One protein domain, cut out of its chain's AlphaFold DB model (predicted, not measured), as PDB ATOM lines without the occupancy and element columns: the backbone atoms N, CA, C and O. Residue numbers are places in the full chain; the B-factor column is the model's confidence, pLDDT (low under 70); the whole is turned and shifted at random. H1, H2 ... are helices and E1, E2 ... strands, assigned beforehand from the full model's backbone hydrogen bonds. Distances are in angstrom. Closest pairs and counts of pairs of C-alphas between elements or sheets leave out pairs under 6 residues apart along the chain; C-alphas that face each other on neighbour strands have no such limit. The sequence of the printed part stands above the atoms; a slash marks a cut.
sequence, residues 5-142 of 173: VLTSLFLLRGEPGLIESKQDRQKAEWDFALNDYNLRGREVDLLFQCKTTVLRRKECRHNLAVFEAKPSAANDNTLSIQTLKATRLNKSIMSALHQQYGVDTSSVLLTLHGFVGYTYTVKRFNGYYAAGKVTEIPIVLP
ATOM      1  N   VAL A   5      20.488  27.389 -44.577       71.56
ATOM      2  CA  VAL A   5      20.799  26.576 -45.753       71.56
ATOM      3  C   VAL A   5      19.809  25.423 -45.788       71.56
ATOM      4  O   VAL A   5      19.782  24.611 -44.860       71.56
ATOM      5  N   LEU A   6      18.992  25.369 -46.842       77.25
ATOM      6  CA  LEU A   6      18.173  24.203 -47.153       77.25
ATOM      7  C   LEU A   6      19.109  23.039 -47.484       77.25
ATOM      8  O   LEU A   6      19.902  23.135 -48.417       77.25
ATOM      9  N   THR A   7      19.030  21.949 -46.727       78.81
ATOM     10  CA  THR A   7      19.901  20.786 -46.947       78.81
ATOM     11  C   THR A   7      19.172  19.615 -47.578       78.81
ATOM     12  O   THR A   7      19.789  18.815 -48.271       78.81
ATOM     13  N   SER A   8      17.871  19.472 -47.321       81.25
ATOM     14  CA  SER A   8      17.074  18.371 -47.866       81.25
ATOM     15  C   SER A   8      15.573  18.626 -47.742       81.25
ATOM     16  O   SER A   8      15.121  19.355 -46.852       81.25
ATOM     17  N   LEU A   9      14.815  17.994 -48.637       83.94
ATOM     18  CA  LEU A   9      13.354  17.978 -48.674       83.94
ATOM     19  C   LEU A   9      12.858  16.550 -48.433       83.94
ATOM     20  O   LEU A   9      13.477  15.589 -48.885       83.94
ATOM     21  N   PHE A  10      11.752  16.418 -47.707       85.06
ATOM     22  CA  PHE A  10      11.165  15.137 -47.332       85.06
ATOM     23  C   PHE A  10       9.657  15.181 -47.515       85.06
ATOM     24  O   PHE A  10       9.006  16.152 -47.136       85.06
ATOM     25  N   LEU A  11       9.100  14.081 -48.010       86.00
ATOM     26  CA  LEU A  11       7.675  13.809 -47.937       86.00
ATOM     27  C   LEU A  11       7.462  12.687 -46.923       86.00
ATOM     28  O   LEU A  11       7.903  11.558 -47.129       86.00
ATOM     29  N   LEU A  12       6.817  13.007 -45.807       86.88
ATOM     30  CA  LEU A  12       6.420  12.023 -44.812       86.88
ATOM     31  C   LEU A  12       5.002  11.553 -45.117       86.88
ATOM     32  O   LEU A  12       4.094  12.369 -45.245       86.88
ATOM     33  N   ARG A  13       4.820  10.237 -45.203       83.62
ATOM     34  CA  ARG A  13       3.520   9.582 -45.365       83.62
ATOM     35  C   ARG A  13       3.068   8.982 -44.039       83.62
ATOM     36  O   ARG A  13       3.897   8.428 -43.318       83.62
ATOM     37  N   GLY A  14       1.772   9.030 -43.749       75.62
ATOM     38  CA  GLY A  14       1.172   8.352 -42.596       75.62
ATOM     39  C   GLY A  14       0.199   9.258 -41.862       75.62
ATOM     40  O   GLY A  14      -0.497  10.017 -42.508       75.62
ATOM     41  N   GLU A  15       0.181   9.189 -40.529       70.50
ATOM     42  CA  GLU A  15      -0.609  10.070 -39.654       70.50
ATOM     43  C   GLU A  15       0.301  10.921 -38.736       70.50
ATOM     44  O   GLU A  15       0.162  10.894 -37.511       70.50
ATOM     45  N   PRO A  16       1.306  11.665 -39.252       75.62
ATOM     46  CA  PRO A  16       2.084  12.552 -38.400       75.62
ATOM     47  C   PRO A  16       1.178  13.616 -37.766       75.62
ATOM     48  O   PRO A  16       0.431  14.318 -38.445       75.62
ATOM     49  N   GLY A  17       1.265  13.762 -36.445       82.69
ATOM     50  CA  GLY A  17       0.570  14.828 -35.734       82.69
ATOM     51  C   GLY A  17       1.210  16.186 -36.019       82.69
ATOM     52  O   GLY A  17       2.361  16.419 -35.648       82.69
ATOM     53  N   LEU A  18       0.458  17.107 -36.622       89.38
ATOM     54  CA  LEU A  18       0.943  18.450 -36.928       89.38
ATOM     55  C   LEU A  18       1.072  19.301 -35.655       89.38
ATOM     56  O   LEU A  18       0.071  19.609 -34.994       89.38
ATOM     57  N   ILE A  19       2.306  19.686 -35.314       89.69
ATOM     58  CA  ILE A  19       2.627  20.394 -34.068       89.69
ATOM     59  C   ILE A  19       2.175  21.856 -34.098       89.69
ATOM     60  O   ILE A  19       1.679  22.358 -33.093       89.69
ATOM     61  N   GLU A  20       2.250  22.511 -35.254       90.81
ATOM     62  CA  GLU A  20       1.834  23.900 -35.451       90.81
ATOM     63  C   GLU A  20       0.333  24.043 -35.191       90.81
ATOM     64  O   GLU A  20      -0.109  24.949 -34.490       90.81
ATOM     65  N   SER A  21      -0.467  23.074 -35.651       90.56
ATOM     66  CA  SER A  21      -1.902  23.051 -35.350       90.56
ATOM     67  C   SER A  21      -2.187  22.821 -33.863       90.56
ATOM     68  O   SER A  21      -3.165  23.356 -33.340       90.56
ATOM     69  N   LYS A  22      -1.352  22.045 -33.158       91.31
ATOM     70  CA  LYS A  22      -1.467  21.907 -31.700       91.31
ATOM     71  C   LYS A  22      -1.178  23.240 -31.004       91.31
ATOM     72  O   LYS A  22      -1.945  23.615 -30.124       91.31
ATOM     73  N   GLN A  23      -0.117  23.941 -31.400       90.69
ATOM     74  CA  GLN A  23       0.267  25.233 -30.821       90.69
ATOM     75  C   GLN A  23      -0.813  26.300 -31.041       90.69
ATOM     76  O   GLN A  23      -1.193  26.977 -30.089       90.69
ATOM     77  N   ASP A  24      -1.377  26.384 -32.249       88.75
ATOM     78  CA  ASP A  24      -2.493  27.290 -32.549       88.75
ATOM     79  C   ASP A  24      -3.706  27.019 -31.653       88.75
ATOM     80  O   ASP A  24      -4.339  27.949 -31.153       88.75
ATOM     81  N   ARG A  25      -4.028  25.741 -31.421       86.75
ATOM     82  CA  ARG A  25      -5.120  25.365 -30.516       86.75
ATOM     83  C   ARG A  25      -4.800  25.731 -29.075       86.75
ATOM     84  O   ARG A  25      -5.649  26.319 -28.431       86.75
ATOM     85  N   GLN A  26      -3.594  25.441 -28.591       89.31
ATOM     86  CA  GLN A  26      -3.175  25.812 -27.233       89.31
ATOM     87  C   GLN A  26      -3.276  27.322 -27.008       89.31
ATOM     88  O   GLN A  26      -3.775  27.755 -25.974       89.31
ATOM     89  N   LYS A  27      -2.871  28.117 -28.002       87.38
ATOM     90  CA  LYS A  27      -3.036  29.568 -27.969       87.38
ATOM     91  C   LYS A  27      -4.510  29.969 -27.884       87.38
ATOM     92  O   LYS A  27      -4.860  30.761 -27.023       87.38
ATOM     93  N   ALA A  28      -5.370  29.384 -28.717       86.44
ATOM     94  CA  ALA A  28      -6.804  29.657 -28.664       86.44
ATOM     95  C   ALA A  28      -7.426  29.266 -27.308       86.44
ATOM     96  O   ALA A  28      -8.199  30.034 -26.750       86.44
ATOM     97  N   GLU A  29      -7.071  28.111 -26.740       87.25
ATOM     98  CA  GLU A  29      -7.553  27.697 -25.413       87.25
ATOM     99  C   GLU A  29      -7.167  28.704 -24.320       87.25
ATOM    100  O   GLU A  29      -7.987  28.996 -23.449       87.25
ATOM    101  N   TRP A  30      -5.944  29.250 -24.372       85.38
ATOM    102  CA  TRP A  30      -5.500  30.307 -23.458       85.38
ATOM    103  C   TRP A  30      -6.256  31.616 -23.674       85.38
ATOM    104  O   TRP A  30      -6.703  32.216 -22.698       85.38
ATOM    105  N   ASP A  31      -6.444  32.029 -24.928       86.88
ATOM    106  CA  ASP A  31      -7.150  33.267 -25.275       86.88
ATOM    107  C   ASP A  31      -8.633  33.226 -24.841       86.88
ATOM    108  O   ASP A  31      -9.210  34.263 -24.511       86.88
ATOM    109  N   PHE A  32      -9.244  32.035 -24.796       87.00
ATOM    110  CA  PHE A  32     -10.657  31.830 -24.438       87.00
ATOM    111  C   PHE A  32     -10.886  31.128 -23.082       87.00
ATOM    112  O   PHE A  32     -12.022  30.779 -22.765       87.00
ATOM    113  N   ALA A  33      -9.840  30.946 -22.267       77.69
ATOM    114  CA  ALA A  33      -9.885  30.373 -20.911       77.69
ATOM    115  C   ALA A  33     -10.537  28.974 -20.780       77.69
ATOM    116  O   ALA A  33     -11.053  28.617 -19.718       77.69
ATOM    117  N   LEU A  34     -10.493  28.163 -21.838       70.88
ATOM    118  CA  LEU A  34     -11.091  26.820 -21.876       70.88
ATOM    119  C   LEU A  34     -10.177  25.737 -21.253       70.88
ATOM    120  O   LEU A  34     -10.669  24.706 -20.796       70.88
ATOM    121  N   ASN A  35      -8.875  26.026 -21.115       69.06
ATOM    122  CA  ASN A  35      -7.876  25.272 -20.340       69.06
ATOM    123  C   ASN A  35      -7.790  23.754 -20.635       69.06
ATOM    124  O   ASN A  35      -7.470  22.975 -19.733       69.06
ATOM    125  N   ASP A  36      -8.021  23.306 -21.874       76.31
ATOM    126  CA  ASP A  36      -7.744  21.910 -22.243       76.31
ATOM    127  C   ASP A  36      -6.232  21.668 -22.436       76.31
ATOM    128  O   ASP A  36      -5.590  22.180 -23.358       76.31
ATOM    129  N   TYR A  37      -5.648  20.838 -21.568       69.44
ATOM    130  CA  TYR A  37      -4.228  20.470 -21.610       69.44
ATOM    131  C   TYR A  37      -3.941  19.225 -22.470       69.44
ATOM    132  O   TYR A  37      -2.779  18.942 -22.775       69.44
ATOM    133  N   ASN A  38      -4.970  18.496 -22.914       79.81
ATOM    134  CA  ASN A  38      -4.845  17.221 -23.630       79.81
ATOM    135  C   ASN A  38      -4.868  17.369 -25.160       79.81
ATOM    136  O   ASN A  38      -5.207  16.438 -25.899       79.81
ATOM    137  N   LEU A  39      -4.450  18.529 -25.668       82.94
ATOM    138  CA  LEU A  39      -4.404  18.795 -27.100       82.94
ATOM    139  C   LEU A  39      -3.314  17.969 -27.803       82.94
ATOM    140  O   LEU A  39      -2.115  18.070 -27.514       82.94
ATOM    141  N   ARG A  40      -3.736  17.181 -28.795       85.25
ATOM    142  CA  ARG A  40      -2.859  16.444 -29.716       85.25
ATOM    143  C   ARG A  40      -2.743  17.159 -31.062       85.25
ATOM    144  O   ARG A  40      -3.635  17.916 -31.455       85.25
ATOM    145  N   GLY A  41      -1.629  16.901 -31.752       83.69
ATOM    146  CA  GLY A  41      -1.451  17.306 -33.145       83.69
ATOM    147  C   GLY A  41      -2.515  16.663 -34.031       83.69
ATOM    148  O   GLY A  41      -3.024  15.588 -33.719       83.69
ATOM    149  N   ARG A  42      -2.887  17.347 -35.113       85.88
ATOM    150  CA  ARG A  42      -3.835  16.810 -36.093       85.88
ATOM    151  C   ARG A  42      -3.092  15.897 -37.056       85.88
ATOM    152  O   ARG A  42      -2.088  16.318 -37.617       85.88
ATOM    153  N   GLU A  43      -3.603  14.691 -37.233       89.44
ATOM    154  CA  GLU A  43      -3.085  13.722 -38.197       89.44
ATOM    155  C   GLU A  43      -3.381  14.189 -39.626       89.44
ATOM    156  O   GLU A  43      -4.464  14.724 -39.909       89.44
ATOM    157  N   VAL A  44      -2.399  14.010 -40.506       89.19
ATOM    158  CA  VAL A  44      -2.423  14.416 -41.919       89.19
ATOM    159  C   VAL A  44      -1.888  13.285 -42.768       89.19
ATOM    160  O   VAL A  44      -0.955  12.637 -42.327       89.19
ATOM    161  N   ASP A  45      -2.415  13.080 -43.974       89.31
ATOM    162  CA  ASP A  45      -2.021  11.939 -44.815       89.31
ATOM    163  C   ASP A  45      -0.567  12.048 -45.314       89.31
ATOM    164  O   ASP A  45       0.176  11.061 -45.407       89.31
ATOM    165  N   LEU A  46      -0.163  13.272 -45.661       89.00
ATOM    166  CA  LEU A  46       1.137  13.596 -46.231       89.00
ATOM    167  C   LEU A  46       1.640  14.931 -45.673       89.00
ATOM    168  O   LEU A  46       0.917  15.928 -45.637       89.00
ATOM    169  N   LEU A  47       2.911  14.963 -45.281       90.00
ATOM    170  CA  LEU A  47       3.563  16.136 -44.714       90.00
ATOM    171  C   LEU A  47       4.868  16.420 -45.454       90.00
ATOM    172  O   LEU A  47       5.812  15.630 -45.411       90.00
ATOM    173  N   PHE A  48       4.919  17.569 -46.116       88.94
ATOM    174  CA  PHE A  48       6.115  18.057 -46.781       88.94
ATOM    175  C   PHE A  48       6.976  18.829 -45.785       88.94
ATOM    176  O   PHE A  48       6.512  19.785 -45.159       88.94
ATOM    177  N   GLN A  49       8.225  18.405 -45.627       89.12
ATOM    178  CA  GLN A  49       9.178  18.989 -44.693       89.12
ATOM    179  C   GLN A  49      10.471  19.373 -45.390       89.12
ATOM    180  O   GLN A  49      10.902  18.729 -46.345       89.12
ATOM    181  N   CYS A  50      11.160  20.351 -44.820       85.69
ATOM    182  CA  CYS A  50      12.565  20.568 -45.100       85.69
ATOM    183  C   CYS A  50      13.428  20.404 -43.857       85.69
ATOM    184  O   CYS A  50      12.979  20.581 -42.721       85.69
ATOM    185  N   LYS A  51      14.700  20.089 -44.090       86.06
ATOM    186  CA  LYS A  51      15.761  20.296 -43.111       86.06
ATOM    187  C   LYS A  51      16.538  21.543 -43.477       86.06
ATOM    188  O   LYS A  51      16.932  21.730 -44.631       86.06
ATOM    189  N   THR A  52      16.783  22.367 -42.471       82.31
ATOM    190  CA  THR A  52      17.706  23.487 -42.560       82.31
ATOM    191  C   THR A  52      18.840  23.294 -41.570       82.31
ATOM    192  O   THR A  52      18.681  22.658 -40.522       82.31
ATOM    193  N   THR A  53      19.990  23.867 -41.896       79.38
ATOM    194  CA  THR A  53      21.121  23.938 -40.974       79.38
ATOM    195  C   THR A  53      21.344  25.386 -40.577       79.38
ATOM    196  O   THR A  53      21.594  26.240 -41.428       79.38
ATOM    197  N   VAL A  54      21.272  25.663 -39.274       72.81
ATOM    198  CA  VAL A  54      21.625  26.976 -38.718       72.81
ATOM    199  C   VAL A  54      23.143  27.045 -38.533       72.81
ATOM    200  O   VAL A  54      23.781  26.049 -38.165       72.81
ATOM    201  N   LEU A  55      23.739  28.224 -38.743       60.00
ATOM    202  CA  LEU A  55      25.129  28.513 -38.369       60.00
ATOM    203  C   LEU A  55      25.360  28.041 -36.917       60.00
ATOM    204  O   LEU A  55      24.698  28.541 -36.012       60.00
ATOM    205  N   ARG A  56      26.269  27.062 -36.733       59.16
ATOM    206  CA  ARG A  56      26.493  26.151 -35.567       59.16
ATOM    207  C   ARG A  56      26.086  24.677 -35.770       59.16
ATOM    208  O   ARG A  56      26.146  23.910 -34.816       59.16
ATOM    209  N   ARG A  57      25.754  24.249 -36.998       62.97
ATOM    210  CA  ARG A  57      25.482  22.838 -37.376       62.97
ATOM    211  C   ARG A  57      24.295  22.196 -36.646       62.97
ATOM    212  O   ARG A  57      24.191  20.974 -36.596       62.97
ATOM    213  N   LYS A  58      23.388  22.997 -36.085       76.31
ATOM    214  CA  LYS A  58      22.140  22.461 -35.545       76.31
ATOM    215  C   LYS A  58      21.169  22.263 -36.702       76.31
ATOM    216  O   LYS A  58      20.795  23.236 -37.359       76.31
ATOM    217  N   GLU A  59      20.796  21.011 -36.937       80.00
ATOM    218  CA  GLU A  59      19.740  20.670 -37.882       80.00
ATOM    219  C   GLU A  59      18.377  20.990 -37.271       80.00
ATOM    220  O   GLU A  59      18.057  20.575 -36.153       80.00
ATOM    221  N   CYS A  60      17.569  21.721 -38.026       83.25
ATOM    222  CA  CYS A  60      16.184  22.019 -37.708       83.25
ATOM    223  C   CYS A  60      15.297  21.433 -38.809       83.25
ATOM    224  O   CYS A  60      15.657  21.454 -39.985       83.25
ATOM    225  N   ARG A  61      14.139  20.890 -38.428       86.81
ATOM    226  CA  ARG A  61      13.108  20.452 -39.374       86.81
ATOM    227  C   ARG A  61      11.982  21.466 -39.384       86.81
ATOM    228  O   ARG A  61      11.582  21.929 -38.318       86.81
ATOM    229  N   HIS A  62      11.461  21.752 -40.567       86.44
ATOM    230  CA  HIS A  62      10.326  22.644 -40.746       86.44
ATOM    231  C   HIS A  62       9.268  21.957 -41.583       86.44
ATOM    232  O   HIS A  62       9.572  21.386 -42.631       86.44
ATOM    233  N   ASN A  63       8.028  22.033 -41.119       89.38
ATOM    234  CA  ASN A  63       6.875  21.695 -41.932       89.38
ATOM    235  C   ASN A  63       6.681  22.807 -42.963       89.38
ATOM    236  O   ASN A  63       6.810  23.984 -42.637       89.38
ATOM    237  N   LEU A  64       6.415  22.428 -44.209       86.44
ATOM    238  CA  LEU A  64       6.236  23.355 -45.325       86.44
ATOM    239  C   LEU A  64       4.805  23.329 -45.854       86.44
ATOM    240  O   LEU A  64       4.224  24.380 -46.111       86.44
ATOM    241  N   ALA A  65       4.235  22.133 -45.999       89.06
ATOM    242  CA  ALA A  65       2.866  21.956 -46.456       89.06
ATOM    243  C   ALA A  65       2.299  20.619 -45.980       89.06
ATOM    244  O   ALA A  65       3.044  19.663 -45.755       89.06
ATOM    245  N   VAL A  66       0.976  20.545 -45.867       90.38
ATOM    246  CA  VAL A  66       0.261  19.273 -45.701       90.38
ATOM    247  C   VAL A  66      -0.610  18.995 -46.907       90.38
ATOM    248  O   VAL A  66      -1.249  19.905 -47.448       90.38
ATOM    249  N   PHE A  67      -0.648  17.724 -47.283       88.44
ATOM    250  CA  PHE A  67      -1.487  17.210 -48.349       88.44
ATOM    251  C   PHE A  67      -2.424  16.156 -47.786       88.44
ATOM    252  O   PHE A  67      -2.074  15.401 -46.877       88.44
ATOM    253  N   GLU A  68      -3.636  16.142 -48.315       89.38
ATOM    254  CA  GLU A  68      -4.684  15.256 -47.838       89.38
ATOM    255  C   GLU A  68      -5.307  14.538 -49.024       89.38
ATOM    256  O   GLU A  68      -5.524  15.122 -50.089       89.38
ATOM    257  N   ALA A  69      -5.594  13.261 -48.820       89.94
ATOM    258  CA  ALA A  69      -6.093  12.358 -49.827       89.94
ATOM    259  C   ALA A  69      -7.404  11.725 -49.369       89.94
ATOM    260  O   ALA A  69      -7.612  11.378 -48.200       89.94
ATOM    261  N   LYS A  70      -8.322  11.573 -50.317       91.94
ATOM    262  CA  LYS A  70      -9.564  10.832 -50.132       91.94
ATOM    263  C   LYS A  70      -9.784   9.887 -51.308       91.94
ATOM    264  O   LYS A  70      -9.411  10.220 -52.432       91.94
ATOM    265  N   PRO A  71     -10.373   8.704 -51.067       91.00
ATOM    266  CA  PRO A  71     -10.661   7.757 -52.138       91.00
ATOM    267  C   PRO A  71     -11.690   8.340 -53.111       91.00
ATOM    268  O   PRO A  71     -12.502   9.177 -52.720       91.00
ATOM    269  N   SER A  72     -11.722   7.839 -54.347       89.88
ATOM    270  CA  SER A  72     -12.663   8.292 -55.386       89.88
ATOM    271  C   SER A  72     -14.134   8.189 -54.961       89.88
ATOM    272  O   SER A  72     -14.965   8.964 -55.415       89.88
ATOM    273  N   ALA A  73     -14.459   7.262 -54.055       92.62
ATOM    274  CA  ALA A  73     -15.808   7.078 -53.521       92.62
ATOM    275  C   ALA A  73     -16.246   8.164 -52.513       92.62
ATOM    276  O   ALA A  73     -17.398   8.164 -52.079       92.62
ATOM    277  N   ALA A  74     -15.349   9.065 -52.095       92.06
ATOM    278  CA  ALA A  74     -15.703  10.165 -51.206       92.06
ATOM    279  C   ALA A  74     -16.656  11.148 -51.902       92.06
ATOM    280  O   ALA A  74     -16.448  11.515 -53.056       92.06
ATOM    281  N   ASN A  75     -17.685  11.588 -51.177       93.06
ATOM    282  CA  ASN A  75     -18.649  12.573 -51.663       93.06
ATOM    283  C   ASN A  75     -18.139  14.018 -51.515       93.06
ATOM    284  O   ASN A  75     -17.240  14.297 -50.719       93.06
ATOM    285  N   ASP A  76     -18.786  14.950 -52.213       89.31
ATOM    286  CA  ASP A  76     -18.407  16.371 -52.238       89.31
ATOM    287  C   ASP A  76     -18.358  17.019 -50.853       89.31
ATOM    288  O   ASP A  76     -17.478  17.830 -50.565       89.31
ATOM    289  N   ASN A  77     -19.266  16.635 -49.952       93.19
ATOM    290  CA  ASN A  77     -19.263  17.151 -48.585       93.19
ATOM    291  C   ASN A  77     -17.981  16.743 -47.838       93.19
ATOM    292  O   ASN A  77     -17.347  17.560 -47.171       93.19
ATOM    293  N   THR A  78     -17.553  15.490 -47.999       91.31
ATOM    294  CA  THR A  78     -16.306  14.973 -47.421       91.31
ATOM    295  C   THR A  78     -15.096  15.704 -47.997       91.31
ATOM    296  O   THR A  78     -14.191  16.074 -47.252       91.31
ATOM    297  N   LEU A  79     -15.092  15.962 -49.308       87.19
ATOM    298  CA  LEU A  79     -14.023  16.702 -49.984       87.19
ATOM    299  C   LEU A  79     -13.960  18.166 -49.537       87.19
ATOM    300  O   LEU A  79     -12.870  18.695 -49.317       87.19
ATOM    301  N   SER A  80     -15.109  18.808 -49.331       87.62
ATOM    302  CA  SER A  80     -15.195  20.172 -48.802       87.62
ATOM    303  C   SER A  80     -14.631  20.255 -47.380       87.62
ATOM    304  O   SER A  80     -13.727  21.049 -47.109       87.62
ATOM    305  N   ILE A  81     -15.069  19.358 -46.487       90.38
ATOM    306  CA  ILE A  81     -14.538  19.251 -45.118       90.38
ATOM    307  C   ILE A  81     -13.023  19.016 -45.146       90.38
ATOM    308  O   ILE A  81     -12.278  19.632 -44.378       90.38
ATOM    309  N   GLN A  82     -12.555  18.155 -46.050       88.69
ATOM    310  CA  GLN A  82     -11.143  17.841 -46.198       88.69
ATOM    311  C   GLN A  82     -10.321  19.040 -46.690       88.69
ATOM    312  O   GLN A  82      -9.256  19.328 -46.142       88.69
ATOM    313  N   THR A  83     -10.830  19.779 -47.672       86.81
ATOM    314  CA  THR A  83     -10.186  20.988 -48.207       86.81
ATOM    315  C   THR A  83     -10.078  22.066 -47.126       86.81
ATOM    316  O   THR A  83      -9.025  22.686 -46.953       86.81
ATOM    317  N   LEU A  84     -11.131  22.243 -46.322       88.50
ATOM    318  CA  LEU A  84     -11.127  23.153 -45.174       88.50
ATOM    319  C   LEU A  84     -10.128  22.712 -44.095       88.50
ATOM    320  O   LEU A  84      -9.407  23.549 -43.543       88.50
ATOM    321  N   LYS A  85     -10.042  21.403 -43.809       89.12
ATOM    322  CA  LYS A  85      -9.032  20.842 -42.899       89.12
ATOM    323  C   LYS A  85      -7.625  21.168 -43.406       89.12
ATOM    324  O   LYS A  85      -6.873  21.798 -42.662       89.12
ATOM    325  N   ALA A  86      -7.296  20.809 -44.647       88.25
ATOM    326  CA  ALA A  86      -5.985  21.068 -45.252       88.25
ATOM    327  C   ALA A  86      -5.633  22.561 -45.238       88.25
ATOM    328  O   ALA A  86      -4.523  22.926 -44.855       88.25
ATOM    329  N   THR A  87      -6.585  23.433 -45.577       87.69
ATOM    330  CA  THR A  87      -6.405  24.892 -45.549       87.69
ATOM    331  C   THR A  87      -6.035  25.389 -44.154       87.69
ATOM    332  O   THR A  87      -5.058  26.118 -43.985       87.69
ATOM    333  N   ARG A  88      -6.786  24.971 -43.127       88.81
ATOM    334  CA  ARG A  88      -6.533  25.375 -41.738       88.81
ATOM    335  C   ARG A  88      -5.168  24.901 -41.242       88.81
ATOM    336  O   ARG A  88      -4.490  25.647 -40.548       88.81
ATOM    337  N   LEU A  89      -4.770  23.682 -41.588       90.44
ATOM    338  CA  LEU A  89      -3.488  23.114 -41.171       90.44
ATOM    339  C   LEU A  89      -2.303  23.793 -41.870       90.44
ATOM    340  O   LEU A  89      -1.326  24.150 -41.219       90.44
ATOM    341  N   ASN A  90      -2.420  24.050 -43.174       89.25
ATOM    342  CA  ASN A  90      -1.425  24.810 -43.930       89.25
ATOM    343  C   ASN A  90      -1.296  26.257 -43.426       89.25
ATOM    344  O   ASN A  90      -0.185  26.771 -43.318       89.25
ATOM    345  N   LYS A  91      -2.407  26.890 -43.028       89.38
ATOM    346  CA  LYS A  91      -2.383  28.183 -42.332       89.38
ATOM    347  C   LYS A  91      -1.553  28.120 -41.045       89.38
ATOM    348  O   LYS A  91      -0.757  29.026 -40.817       89.38
ATOM    349  N   SER A  92      -1.726  27.088 -40.213       90.12
ATOM    350  CA  SER A  92      -0.938  26.927 -38.980       90.12
ATOM    351  C   SER A  92       0.561  26.841 -39.272       90.12
ATOM    352  O   SER A  92       1.353  27.512 -38.615       90.12
ATOM    353  N   ILE A  93       0.948  26.084 -40.306       89.75
ATOM    354  CA  ILE A  93       2.346  25.991 -40.759       89.75
ATOM    355  C   ILE A  93       2.881  27.363 -41.169       89.75
ATOM    356  O   ILE A  93       3.923  27.793 -40.678       89.75
ATOM    357  N   MET A  94       2.154  28.077 -42.029       88.56
ATOM    358  CA  MET A  94       2.561  29.408 -42.481       88.56
ATOM    359  C   MET A  94       2.682  30.399 -41.324       88.56
ATOM    360  O   MET A  94       3.646  31.154 -41.262       88.56
ATOM    361  N   SER A  95       1.739  30.371 -40.383       87.12
ATOM    362  CA  SER A  95       1.776  31.221 -39.194       87.12
ATOM    363  C   SER A  95       3.015  30.948 -38.342       87.12
ATOM    364  O   SER A  95       3.684  31.892 -37.924       87.12
ATOM    365  N   ALA A  96       3.367  29.675 -38.137       88.00
ATOM    366  CA  ALA A  96       4.565  29.291 -37.399       88.00
ATOM    367  C   ALA A  96       5.853  29.737 -38.115       88.00
ATOM    368  O   ALA A  96       6.729  30.328 -37.483       88.00
ATOM    369  N   LEU A  97       5.950  29.525 -39.433       85.38
ATOM    370  CA  LEU A  97       7.091  29.977 -40.239       85.38
ATOM    371  C   LEU A  97       7.232  31.503 -40.218       85.38
ATOM    372  O   LEU A  97       8.334  32.016 -40.023       85.38
ATOM    373  N   HIS A  98       6.121  32.230 -40.354       85.31
ATOM    374  CA  HIS A  98       6.115  33.685 -40.274       85.31
ATOM    375  C   HIS A  98       6.542  34.173 -38.886       85.31
ATOM    376  O   HIS A  98       7.384  35.056 -38.774       85.31
ATOM    377  N   GLN A  99       6.013  33.586 -37.811       85.81
ATOM    378  CA  GLN A  99       6.380  33.978 -36.450       85.81
ATOM    379  C   GLN A  99       7.854  33.686 -36.141       85.81
ATOM    380  O   GLN A  99       8.507  34.470 -35.453       85.81
ATOM    381  N   GLN A 100       8.375  32.557 -36.621       84.19
ATOM    382  CA  GLN A 100       9.736  32.125 -36.322       84.19
ATOM    383  C   GLN A 100      10.791  32.851 -37.167       84.19
ATOM    384  O   GLN A 100      11.900  33.084 -36.682       84.19
ATOM    385  N   TYR A 101      10.467  33.187 -38.418       80.44
ATOM    386  CA  TYR A 101      11.446  33.634 -39.413       80.44
ATOM    387  C   TYR A 101      11.051  34.900 -40.181       80.44
ATOM    388  O   TYR A 101      11.830  35.363 -41.006       80.44
ATOM    389  N   GLY A 102       9.859  35.453 -39.948       79.81
ATOM    390  CA  GLY A 102       9.356  36.630 -40.663       79.81
ATOM    391  C   GLY A 102       8.988  36.368 -42.125       79.81
ATOM    392  O   GLY A 102       8.860  37.314 -42.895       79.81
ATOM    393  N   VAL A 103       8.838  35.105 -42.535       74.62
ATOM    394  CA  VAL A 103       8.613  34.753 -43.943       74.62
ATOM    395  C   VAL A 103       7.128  34.713 -44.245       74.62
ATOM    396  O   VAL A 103       6.393  33.904 -43.685       74.62
ATOM    397  N   ASP A 104       6.692  35.550 -45.178       71.44
ATOM    398  CA  ASP A 104       5.391  35.408 -45.821       71.44
ATOM    399  C   ASP A 104       5.526  34.414 -46.985       71.44
ATOM    400  O   ASP A 104       5.566  34.781 -48.159       71.44
ATOM    401  N   THR A 105       5.669  33.125 -46.654       67.06
ATOM    402  CA  THR A 105       5.617  32.064 -47.667       67.06
ATOM    403  C   THR A 105       4.190  31.879 -48.154       67.06
ATOM    404  O   THR A 105       3.232  32.237 -47.476       67.06
ATOM    405  N   SER A 106       4.028  31.289 -49.334       69.50
ATOM    406  CA  SER A 106       2.760  30.701 -49.739       69.50
ATOM    407  C   SER A 106       2.926  29.193 -49.764       69.50
ATOM    408  O   SER A 106       3.824  28.697 -50.443       69.50
ATOM    409  N   SER A 107       2.089  28.460 -49.032       69.62
ATOM    410  CA  SER A 107       2.063  27.012 -49.193       69.62
ATOM    411  C   SER A 107       1.175  26.646 -50.377       69.62
ATOM    412  O   SER A 107       0.037  27.117 -50.505       69.62
ATOM    413  N   VAL A 108       1.715  25.807 -51.258       74.38
ATOM    414  CA  VAL A 108       0.907  25.060 -52.220       74.38
ATOM    415  C   VAL A 108       0.351  23.861 -51.472       74.38
ATOM    416  O   VAL A 108       1.104  23.084 -50.887       74.38
ATOM    417  N   LEU A 109      -0.967  23.726 -51.479       81.62
ATOM    418  CA  LEU A 109      -1.658  22.553 -50.979       81.62
ATOM    419  C   LEU A 109      -2.241  21.775 -52.158       81.62
ATOM    420  O   LEU A 109      -2.703  22.330 -53.152       81.62
ATOM    421  N   LEU A 110      -2.217  20.469 -52.006       82.81
ATOM    422  CA  LEU A 110      -2.701  19.476 -52.940       82.81
ATOM    423  C   LEU A 110      -3.745  18.662 -52.189       82.81
ATOM    424  O   LEU A 110      -3.453  18.065 -51.149       82.81
ATOM    425  N   THR A 111      -4.973  18.689 -52.695       85.94
ATOM    426  CA  THR A 111      -6.051  17.823 -52.216       85.94
ATOM    427  C   THR A 111      -6.288  16.760 -53.272       85.94
ATOM    428  O   THR A 111      -6.596  17.095 -54.415       85.94
ATOM    429  N   LEU A 112      -6.124  15.494 -52.897       87.44
ATOM    430  CA  LEU A 112      -6.307  14.359 -53.795       87.44
ATOM    431  C   LEU A 112      -7.688  13.733 -53.587       87.44
ATOM    432  O   LEU A 112      -8.075  13.415 -52.460       87.44
ATOM    433  N   HIS A 113      -8.409  13.516 -54.682       90.44
ATOM    434  CA  HIS A 113      -9.654  12.758 -54.745       90.44
ATOM    435  C   HIS A 113      -9.485  11.627 -55.758       90.44
ATOM    436  O   HIS A 113      -9.520  11.834 -56.970       90.44
ATOM    437  N   GLY A 114      -9.229  10.421 -55.256       88.88
ATOM    438  CA  GLY A 114      -8.775   9.321 -56.099       88.88
ATOM    439  C   GLY A 114      -7.444   9.663 -56.768       88.88
ATOM    440  O   GLY A 114      -6.474   9.995 -56.092       88.88
ATOM    441  N   PHE A 115      -7.430   9.617 -58.099       88.00
ATOM    442  CA  PHE A 115      -6.281   9.980 -58.931       88.00
ATOM    443  C   PHE A 115      -6.341  11.429 -59.425       88.00
ATOM    444  O   PHE A 115      -5.571  11.811 -60.293       88.00
ATOM    445  N   VAL A 116      -7.256  12.249 -58.906       89.69
ATOM    446  CA  VAL A 116      -7.412  13.644 -59.324       89.69
ATOM    447  C   VAL A 116      -6.890  14.560 -58.223       89.69
ATOM    448  O   VAL A 116      -7.351  14.504 -57.084       89.69
ATOM    449  N   GLY A 117      -5.915  15.397 -58.552       88.06
ATOM    450  CA  GLY A 117      -5.302  16.367 -57.661       88.06
ATOM    451  C   GLY A 117      -5.760  17.788 -57.944       88.06
ATOM    452  O   GLY A 117      -5.661  18.285 -59.063       88.06
ATOM    453  N   TYR A 118      -6.211  18.474 -56.901       87.38
ATOM    454  CA  TYR A 118      -6.573  19.886 -56.949       87.38
ATOM    455  C   TYR A 118      -5.536  20.709 -56.197       87.38
ATOM    456  O   TYR A 118      -5.268  20.456 -55.017       87.38
ATOM    457  N   THR A 119      -4.971  21.705 -56.873       87.81
ATOM    458  CA  THR A 119      -3.958  22.594 -56.310       87.81
ATOM    459  C   THR A 119      -4.590  23.885 -55.810       87.81
ATOM    460  O   THR A 119      -5.330  24.576 -56.514       87.81
ATOM    461  N   TYR A 120      -4.274  24.236 -54.571       86.12
ATOM    462  CA  TYR A 120      -4.650  25.507 -53.976       86.12
ATOM    463  C   TYR A 120      -3.418  26.167 -53.371       86.12
ATOM    464  O   TYR A 120      -2.395  25.537 -53.111       86.12
ATOM    465  N   THR A 121      -3.522  27.462 -53.144       87.12
ATOM    466  CA  THR A 121      -2.498  28.267 -52.495       87.12
ATOM    467  C   THR A 121      -3.106  28.899 -51.259       87.12
ATOM    468  O   THR A 121      -4.213  29.432 -51.328       87.12
ATOM    469  N   VAL A 122      -2.403  28.834 -50.127       84.38
ATOM    470  CA  VAL A 122      -2.725  29.665 -48.964       84.38
ATOM    471  C   VAL A 122      -1.810  30.881 -48.984       84.38
ATOM    472  O   VAL A 122      -0.591  30.758 -49.141       84.38
ATOM    473  N   LYS A 123      -2.395  32.070 -48.843       84.19
ATOM    474  CA  LYS A 123      -1.660  33.337 -48.776       84.19
ATOM    475  C   LYS A 123      -2.184  34.206 -47.651       84.19
ATOM    476  O   LYS A 123      -3.371  34.175 -47.317       84.19
ATOM    477  N   ARG A 124      -1.279  34.999 -47.080       81.06
ATOM    478  CA  ARG A 124      -1.622  36.028 -46.108       81.06
ATOM    479  C   ARG A 124      -2.004  37.318 -46.833       81.06
ATOM    480  O   ARG A 124      -1.268  37.788 -47.691       81.06
ATOM    481  N   PHE A 125      -3.139  37.896 -46.469       80.56
ATOM    482  CA  PHE A 125      -3.639  39.167 -46.976       80.56
ATOM    483  C   PHE A 125      -4.157  40.004 -45.804       80.56
ATOM    484  O   PHE A 125      -5.057  39.570 -45.087       80.56
ATOM    485  N   ASN A 126      -3.568  41.183 -45.576       81.81
ATOM    486  CA  ASN A 126      -3.946  42.111 -44.498       81.81
ATOM    487  C   ASN A 126      -4.104  41.446 -43.115       81.81
ATOM    488  O   ASN A 126      -5.041  41.729 -42.377       81.81
ATOM    489  N   GLY A 127      -3.204  40.521 -42.767       75.38
ATOM    490  CA  GLY A 127      -3.245  39.805 -41.485       75.38
ATOM    491  C   GLY A 127      -4.143  38.561 -41.452       75.38
ATOM    492  O   GLY A 127      -4.036  37.777 -40.511       75.38
ATOM    493  N   TYR A 128      -4.948  38.319 -42.485       78.44
ATOM    494  CA  TYR A 128      -5.781  37.125 -42.630       78.44
ATOM    495  C   TYR A 128      -5.134  36.116 -43.575       78.44
ATOM    496  O   TYR A 128      -4.333  36.487 -44.422       78.44
ATOM    497  N   TYR A 129      -5.490  34.841 -43.449       80.62
ATOM    498  CA  TYR A 129      -5.066  33.802 -44.389       80.62
ATOM    499  C   TYR A 129      -6.262  33.358 -45.219       80.62
ATOM    500  O   TYR A 129      -7.301  33.017 -44.651       80.62
ATOM    501  N   ALA A 130      -6.096  33.343 -46.537       80.56
ATOM    502  CA  ALA A 130      -7.094  32.880 -47.489       80.56
ATOM    503  C   ALA A 130      -6.508  31.766 -48.360       80.56
ATOM    504  O   ALA A 130      -5.314  31.787 -48.670       80.56
ATOM    505  N   ALA A 131      -7.354  30.809 -48.746       84.12
ATOM    506  CA  ALA A 131      -7.015  29.786 -49.723       84.12
ATOM    507  C   ALA A 131      -7.768  30.032 -51.029       84.12
ATOM    508  O   ALA A 131      -8.963  30.325 -51.008       84.12
ATOM    509  N   GLY A 132      -7.073  29.887 -52.152       83.50
ATOM    510  CA  GLY A 132      -7.657  29.960 -53.489       83.50
ATOM    511  C   GLY A 132      -7.116  28.845 -54.370       83.50
ATOM    512  O   GLY A 132      -5.968  28.434 -54.199       83.50
ATOM    513  N   LYS A 133      -7.936  28.342 -55.299       84.00
ATOM    514  CA  LYS A 133      -7.458  27.414 -56.330       84.00
ATOM    515  C   LYS A 133      -6.348  28.083 -57.140       84.00
ATOM    516  O   LYS A 133      -6.448  29.263 -57.464       84.00
ATOM    517  N   VAL A 134      -5.298  27.328 -57.447       85.62
ATOM    518  CA  VAL A 134      -4.211  27.800 -58.320       85.62
ATOM    519  C   VAL A 134      -4.637  27.703 -59.782       85.62
ATOM    520  O   VAL A 134      -4.344  28.591 -60.574       85.62
ATOM    521  N   THR A 135      -5.354  26.634 -60.123       83.69
ATOM    522  CA  THR A 135      -5.885  26.366 -61.458       83.69
ATOM    523  C   THR A 135      -7.239  25.668 -61.345       83.69
ATOM    524  O   THR A 135      -7.516  24.981 -60.359       83.69
ATOM    525  N   GLU A 136      -8.092  25.852 -62.353       82.00
ATOM    526  CA  GLU A 136      -9.338  25.087 -62.487       82.00
ATOM    527  C   GLU A 136      -9.109  23.707 -63.109       82.00
ATOM    528  O   GLU A 136      -9.941  22.818 -62.942       82.00
ATOM    529  N   ILE A 137      -7.984  23.516 -63.803       86.31
ATOM    530  CA  ILE A 137      -7.626  22.238 -64.418       86.31
ATOM    531  C   ILE A 137      -6.963  21.369 -63.346       86.31
ATOM    532  O   ILE A 137      -5.893  21.740 -62.855       86.31
ATOM    533  N   PRO A 138      -7.570  20.237 -62.954       87.31
ATOM    534  CA  PRO A 138      -6.952  19.347 -61.991       87.31
ATOM    535  C   PRO A 138      -5.795  18.567 -62.619       87.31
ATOM    536  O   PRO A 138      -5.762  18.313 -63.822       87.31
ATOM    537  N   ILE A 139      -4.873  18.130 -61.769       87.62
ATOM    538  CA  ILE A 139      -3.794  17.217 -62.131       87.62
ATOM    539  C   ILE A 139      -4.361  15.800 -62.110       87.62
ATOM    540  O   ILE A 139      -4.945  15.389 -61.110       87.62
ATOM    541  N   VAL A 140      -4.185  15.042 -63.185       89.25
ATOM    542  CA  VAL A 140      -4.538  13.619 -63.205       89.25
ATOM    543  C   VAL A 140      -3.277  12.821 -62.914       89.25
ATOM    544  O   VAL A 140      -2.294  12.918 -63.642       89.25
ATOM    545  N   LEU A 141      -3.293  12.073 -61.816       87.75
ATOM    546  CA  LEU A 141      -2.189  11.225 -61.403       87.75
ATOM    547  C   LEU A 141      -2.131   9.971 -62.282       87.75
ATOM    548  O   LEU A 141      -3.181   9.400 -62.593       87.75
ATOM    549  N   PRO A 142      -0.920   9.509 -62.628       88.81
ATOM    550  CA  PRO A 142      -0.743   8.299 -63.412       88.81
ATOM    551  C   PRO A 142      -1.283   7.080 -62.657       88.81
ATOM    552  O   PRO A 142      -1.077   6.925 -61.450       88.81
TER     553      PRO A 142
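AT A GLANCE: This is residues 5 to 142 of the 173 residues of an uncharacterized protein of Lobosporangium transversale (UniProt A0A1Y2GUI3). A strongly twisted sheet of six strands curls round one long helix, H2, which packs on one face of it along E3, E4, E5 and E6. A second helix, H1, touches H2 with residues 20 to 24 alone and points away from it, about perpendicular at 84 degrees, and a long loop, residues 32 to 45, leads from its end back to the sheet. The printed part has 138 residues, with E1, H1, E2, E3, H2, E4, E5 and E6 in that order. The sheet is mixed, in the order E1, E2, E3, E4, E5, E6, and the class is mixed, helices and strands. The whole is compact, with a radius of gyration of the C-alphas of 15.9 A and spans of 45 by 40 by 32 A.

IN THESE COORDINATES: E1, residues 5 to 13, begins at C-alpha 5, (20.799, 26.576, -45.753), and is 24.2 A long. H1 is residues 19 to 31, 18.4 A. E2, residues 46 to 54, measures 25.6 A, and E3, residues 58 to 70, measures 36.8 A. H2, residues 76 to 101, is also 36.8 A long and starts at C-alpha 76, (-18.407, 16.371, -52.238). E4 is residues 107 to 113, E5 residues 116 to 125, 28.6 A, and E6 residues 128 to 133, ending at C-alpha 133, (-7.458, 27.414, -56.330).

HOW THE PARTS SIT: E1 and E6 are the edge strands. E1 is antiparallel to E2, with N 10 and O 49 at 2.8 A. E2 and E3 form a hairpin, with N 48 and O 65 at 2.8 A. E3 has staggered pairing: residues 58 to 67 pair with E2 and residues 68 to 70 with E4. E3 and E4 are parallel, with N 70 and O 112 at 2.8 A; E3, H2 and E4 make a strand-helix-strand unit, two parallel neighbour strands with a helix between, whose crossover is right-handed. E4, E5 and E6 are a meander, each strand the antiparallel neighbour of the one before; N 111 and O 118 are 2.9 A apart, N 123 and O 130 also 2.9 A. H2 is on the sheet, in two layers, a helix on one face of a sheet; its closest C-alphas to E3 are those of Asn 90 and Ala 65, 5.7 A. H1 is not on the sheet but touches H2, with the C-alphas of Ser 21 and Ser 92 closest at 5.4 A and the lines about perpendicular at 84 degrees. In H1 and H2 every O i to N i+4 pair is within hydrogen-bond range.

THE WHOLE: The C-alphas farthest apart, those of Arg 56 and Asn 75, are 49.8 A from each other. The printed part has no cut. The link from H1 to E2 is long, with 14 residues; the other links are tight. The pLDDT is under 70 at residues 35, 37, 55 to 57 and 105 to 107.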